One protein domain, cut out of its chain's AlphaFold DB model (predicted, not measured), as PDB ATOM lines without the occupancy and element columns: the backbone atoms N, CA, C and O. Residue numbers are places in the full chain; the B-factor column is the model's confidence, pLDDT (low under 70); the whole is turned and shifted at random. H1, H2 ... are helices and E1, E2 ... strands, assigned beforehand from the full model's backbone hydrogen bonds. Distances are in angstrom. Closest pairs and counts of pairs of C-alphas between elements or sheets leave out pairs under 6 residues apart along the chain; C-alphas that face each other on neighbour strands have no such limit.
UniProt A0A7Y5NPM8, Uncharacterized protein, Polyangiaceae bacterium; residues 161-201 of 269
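What this domain is: This is residues 161 to 201 of the 269 residues of an uncharacterized protein of Polyangiaceae bacterium (UniProt A0A7Y5NPM8). With little regular structure, the domain is a two-stranded hairpin, E1 and E2, whose tip, residues 190 to 195, sticks out at one end, while the short helix H1 and the winding stretch 161 to 178 make the other end. The 41 printed residues hold H1, E1 and E2 in that order; the class is mixed, with 16 residues in named elements. The whole is only just loose, close to compact, with a radius of gyration of the C-alphas of 11.2 A, and spans 34 by 20 by 14 A.

How they stand to each other: E1, residues 185 to 189, and E2, residues 196 to 200, form an antiparallel hairpin, their directions 148 degrees apart. N 186 and O 199, 2.9 A apart, are within hydrogen-bond range. A tight link joins H1, residues 179 to 184, to E1. The closest C-alphas of H1 and E2, Lys 184 and Ser 200, are 5.8 A apart. In H1 every O i to N i+4 pair is within hydrogen-bond range.

Where its parts are: E1 measures 13.4 A, E2 13.5 A and H1 8.7 A. C-alpha 179 begins H1 at (145.927, 159.734, 147.790); C-alpha 200 ends E2 at (136.894, 149.304, 145.522).

The domain as a whole: The farthest C-alphas, Val 169 and Cys 192, are 33.9 A apart. The printed part has no cut. Residue 174 is under pLDDT 70.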
ATOM      1  N   CYS A 161     149.900 154.540 155.070       89.00
ATOM      2  CA  CYS A 161     148.597 154.166 154.555       89.00
ATOM      3  C   CYS A 161     148.211 152.777 155.067       89.00
ATOM      4  O   CYS A 161     148.949 151.824 154.821       89.00
ATOM      5  N   LEU A 162     147.020 152.643 155.661       86.62
ATOM      6  CA  LEU A 162     146.554 151.362 156.207       86.62
ATOM      7  C   LEU A 162     146.366 150.246 155.157       86.62
ATOM      8  O   LEU A 162     146.204 149.093 155.522       86.62
ATOM      9  N   ILE A 163     146.319 150.595 153.864       86.81
ATOM     10  CA  ILE A 163     146.010 149.655 152.773       86.81
ATOM     11  C   ILE A 163     147.291 149.146 152.107       86.81
ATOM     12  O   ILE A 163     147.416 147.961 151.824       86.81
ATOM     13  N   CYS A 164     148.240 150.039 151.810       86.81
ATOM     14  CA  CYS A 164     149.425 149.703 151.011       86.81
ATOM     15  C   CYS A 164     150.763 150.054 151.675       86.81
ATOM     16  O   CYS A 164     151.815 149.852 151.069       86.81
ATOM     17  N   GLY A 165     150.746 150.653 152.870       87.31
ATOM     18  CA  GLY A 165     151.947 151.086 153.590       87.31
ATOM     19  C   GLY A 165     152.664 152.309 153.003       87.31
ATOM     20  O   GLY A 165     153.655 152.756 153.572       87.31
ATOM     21  N   SER A 166     152.189 152.884 151.890       90.31
ATOM     22  CA  SER A 166     152.774 154.112 151.325       90.31
ATOM     23  C   SER A 166     152.525 155.330 152.229       90.31
ATOM     24  O   SER A 166     151.547 155.327 152.978       90.31
ATOM     25  N   PRO A 167     153.337 156.395 152.148       92.69
ATOM     26  CA  PRO A 167     153.143 157.616 152.920       92.69
ATOM     27  C   PRO A 167     151.767 158.234 152.652       92.69
ATOM     28  O   PRO A 167     151.354 158.406 151.503       92.69
ATOM     29  N   ALA A 168     151.049 158.578 153.713       92.69
ATOM     30  CA  ALA A 168     149.779 159.289 153.656       92.69
ATOM     31  C   ALA A 168     150.007 160.781 153.939       92.69
ATOM     32  O   ALA A 168     149.562 161.316 154.949       92.69
ATOM     33  N   VAL A 169     150.758 161.447 153.055       90.38
ATOM     34  CA  VAL A 169     151.079 162.877 153.197       90.38
ATOM     35  C   VAL A 169     149.792 163.706 153.278       90.38
ATOM     36  O   VAL A 169     148.866 163.516 152.483       90.38
ATOM     37  N   GLY A 170     149.744 164.615 154.254       86.19
ATOM     38  CA  GLY A 170     148.588 165.474 154.525       86.19
ATOM     39  C   GLY A 170     147.500 164.847 155.404       86.19
ATOM     40  O   GLY A 170     146.514 165.519 155.685       86.19
ATOM     41  N   GLU A 171     147.659 163.598 155.849       82.69
ATOM     42  CA  GLU A 171     146.807 162.993 156.881       82.69
ATOM     43  C   GLU A 171     147.485 163.146 158.248       82.69
ATOM     44  O   GLU A 171     148.645 162.765 158.414       82.69
ATOM     45  N   ALA A 172     146.775 163.723 159.217       75.25
ATOM     46  CA  ALA A 172     147.322 163.991 160.549       75.25
ATOM     47  C   ALA A 172     147.139 162.816 161.527       75.25
ATOM     48  O   ALA A 172     147.909 162.693 162.476       75.25
ATOM     49  N   GLU A 173     146.152 161.942 161.297       74.12
ATOM     50  CA  GLU A 173     145.752 160.901 162.250       74.12
ATOM     51  C   GLU A 173     145.527 159.540 161.579       74.12
ATOM     52  O   GLU A 173     145.216 159.434 160.391       74.12
ATOM     53  N   ALA A 174     145.710 158.476 162.363       69.06
ATOM     54  CA  ALA A 174     145.405 157.115 161.948       69.06
ATOM     55  C   ALA A 174     143.896 156.818 162.110       69.06
ATOM     56  O   ALA A 174     143.298 157.277 163.082       69.06
ATOM     57  N   PRO A 175     143.286 156.006 161.227       77.56
ATOM     58  CA  PRO A 175     143.925 155.258 160.148       77.56
ATOM     59  C   PRO A 175     144.064 156.091 158.856       77.56
ATOM     60  O   PRO A 175     143.089 156.426 158.182       77.56
ATOM     61  N   ALA A 176     145.308 156.402 158.485       87.62
ATOM     62  CA  ALA A 176     145.624 157.288 157.368       87.62
ATOM     63  C   ALA A 176     145.590 156.548 156.022       87.62
ATOM     64  O   ALA A 176     145.877 155.350 155.937       87.62
ATOM     65  N   ARG A 177     145.287 157.258 154.927       90.56
ATOM     66  CA  ARG A 177     145.273 156.694 153.565       90.56
ATOM     67  C   ARG A 177     146.031 157.579 152.584       90.56
ATOM     68  O   ARG A 177     145.794 158.781 152.514       90.56
ATOM     69  N   CYS A 178     146.890 156.982 151.757       91.56
ATOM     70  CA  CYS A 178     147.531 157.725 150.673       91.56
ATOM     71  C   CYS A 178     146.491 158.168 149.627       91.56
ATOM     72  O   CYS A 178     145.397 157.602 149.535       91.56
ATOM     73  N   SER A 179     146.817 159.189 148.830       91.31
ATOM     74  CA  SER A 179     145.927 159.734 147.790       91.31
ATOM     75  C   SER A 179     145.417 158.650 146.834       91.31
ATOM     76  O   SER A 179     144.209 158.506 146.668       91.31
ATOM     77  N   SER A 180     146.316 157.814 146.307       92.56
ATOM     78  CA  SER A 180     145.964 156.696 145.420       92.56
ATOM     79  C   SER A 180     144.934 155.754 146.055       92.56
ATOM     80  O   SER A 180     143.923 155.421 145.439       92.56
ATOM     81  N   CYS A 181     145.139 155.351 147.312       92.12
ATOM     82  CA  CYS A 181     144.214 154.460 148.006       92.12
ATOM     83  C   CYS A 181     142.873 155.127 148.349       92.12
ATOM     84  O   CYS A 181     141.855 154.445 148.318       92.12
ATOM     85  N   ARG A 182     142.825 156.438 148.625       90.75
ATOM     86  CA  ARG A 182     141.555 157.174 148.816       90.75
ATOM     87  C   ARG A 182     140.726 157.245 147.532       90.75
ATOM     88  O   ARG A 182     139.495 157.153 147.585       90.75
ATOM     89  N   THR A 183     141.403 157.387 146.394       92.75
ATOM     90  CA  THR A 183     140.771 157.396 145.071       92.75
ATOM     91  C   THR A 183     140.313 156.007 144.650       92.75
ATOM     92  O   THR A 183     139.281 155.892 144.010       92.75
ATOM     93  N   LYS A 184     141.029 154.944 145.029       94.00
ATOM     94  CA  LYS A 184     140.656 153.569 144.663       94.00
ATOM     95  C   LYS A 184     139.654 152.929 145.616       94.00
ATOM     96  O   LYS A 184     138.825 152.144 145.176       94.00
ATOM     97  N   TYR A 185     139.707 153.264 146.904       93.31
ATOM     98  CA  TYR A 185     138.940 152.573 147.937       93.31
ATOM     99  C   TYR A 185     138.096 153.525 148.788       93.31
ATOM    100  O   TYR A 185     138.497 154.646 149.122       93.31
ATOM    101  N   ARG A 186     136.923 153.043 149.198       91.75
ATOM    102  CA  ARG A 186     136.046 153.668 150.196       91.75
ATOM    103  C   ARG A 186     135.819 152.717 151.371       91.75
ATOM    104  O   ARG A 186     136.012 151.511 151.229       91.75
ATOM    105  N   PHE A 187     135.460 153.285 152.514       89.69
ATOM    106  CA  PHE A 187     135.090 152.538 153.711       89.69
ATOM    107  C   PHE A 187     133.607 152.773 153.946       89.69
ATOM    108  O   PHE A 187     133.189 153.915 154.124       89.69
ATOM    109  N   ASP A 188     132.841 151.692 153.910       91.94
ATOM    110  CA  ASP A 188     131.398 151.696 154.109       91.94
ATOM    111  C   ASP A 188     131.079 150.858 155.356       91.94
ATOM    112  O   ASP A 188     131.842 149.962 155.722       91.94
ATOM    113  N   ARG A 189     129.943 151.103 156.017       94.31
ATOM    114  CA  ARG A 189     129.463 150.232 157.102       94.31
ATOM    115  C   ARG A 189     128.397 149.285 156.587       94.31
ATOM    116  O   ARG A 189     127.481 149.700 155.883       94.31
ATOM    117  N   CYS A 190     128.508 148.015 156.961       95.06
ATOM    118  CA  CYS A 190     127.501 147.014 156.652       95.06
ATOM    119  C   CYS A 190     126.171 147.412 157.304       95.06
ATOM    120  O   CYS A 190     126.094 147.548 158.523       95.06
ATOM    121  N   SER A 191     125.107 147.533 156.517       96.25
ATOM    122  CA  SER A 191     123.766 147.872 156.999       96.25
ATOM    123  C   SER A 191     123.141 146.781 157.872       96.25
ATOM    124  O   SER A 191     122.156 147.044 158.549       96.25
ATOM    125  N   CYS A 192     123.685 145.562 157.846       96.00
ATOM    126  CA  CYS A 192     123.167 144.426 158.608       96.00
ATOM    127  C   CYS A 192     123.891 144.222 159.944       96.00
ATOM    128  O   CYS A 192     123.237 143.998 160.954       96.00
ATOM    129  N   CYS A 193     125.228 144.273 159.963       94.75
ATOM    130  CA  CYS A 193     126.021 144.001 161.173       94.75
ATOM    131  C   CYS A 193     126.849 145.192 161.671       94.75
ATOM    132  O   CYS A 193     127.530 145.071 162.684       94.75
ATOM    133  N   GLY A 194     126.846 146.324 160.965       94.00
ATOM    134  CA  GLY A 194     127.624 147.513 161.322       94.00
ATOM    135  C   GLY A 194     129.131 147.409 161.066       94.00
ATOM    136  O   GLY A 194     129.822 148.412 161.232       94.00
ATOM    137  N   ALA A 195     129.639 146.243 160.646       90.06
ATOM    138  CA  ALA A 195     131.057 146.040 160.361       90.06
ATOM    139  C   ALA A 195     131.555 147.008 159.283       90.06
ATOM    140  O   ALA A 195     130.871 147.249 158.285       90.06
ATOM    141  N   GLU A 196     132.754 147.544 159.483       90.62
ATOM    142  CA  GLU A 196     133.415 148.386 158.495       90.62
ATOM    143  C   GLU A 196     133.959 147.527 157.343       90.62
ATOM    144  O   GLU A 196     134.515 146.450 157.552       90.62
ATOM    145  N   MET A 197     133.756 147.989 156.113       90.06
ATOM    146  CA  MET A 197     134.099 147.278 154.886       90.06
ATOM    147  C   MET A 197     134.927 148.186 153.993       90.06
ATOM    148  O   MET A 197     134.476 149.266 153.610       90.06
ATOM    149  N   MET A 198     136.097 147.715 153.583       90.06
ATOM    150  CA  MET A 198     136.858 148.351 152.517       90.06
ATOM    151  C   MET A 198     136.329 147.872 151.161       90.06
ATOM    152  O   MET A 198     136.283 146.671 150.899       90.06
ATOM    153  N   ARG A 199     135.949 148.801 150.280       88.56
ATOM    154  CA  ARG A 199     135.461 148.493 148.927       88.56
ATOM    155  C   ARG A 199     136.239 149.249 147.868       88.56
ATOM    156  O   ARG A 199     136.570 150.418 148.062       88.56
ATOM    157  N   SER A 200     136.477 148.595 146.732       91.06
ATOM    158  CA  SER A 200     136.894 149.304 145.522       91.06
ATOM    159  C   SER A 200     135.777 150.247 145.083       91.06
ATOM    160  O   SER A 200     134.601 149.877 145.110       91.06
ATOM    161  N   ARG A 201     136.138 151.464 144.674       91.88
ATOM    162  CA  ARG A 201     135.179 152.424 144.127       91.88
ATOM    163  C   ARG A 201     134.631 152.003 142.765       91.88
ATOM    164  O   ARG A 201     133.529 152.427 142.439       91.88
TER     165      ARG A 201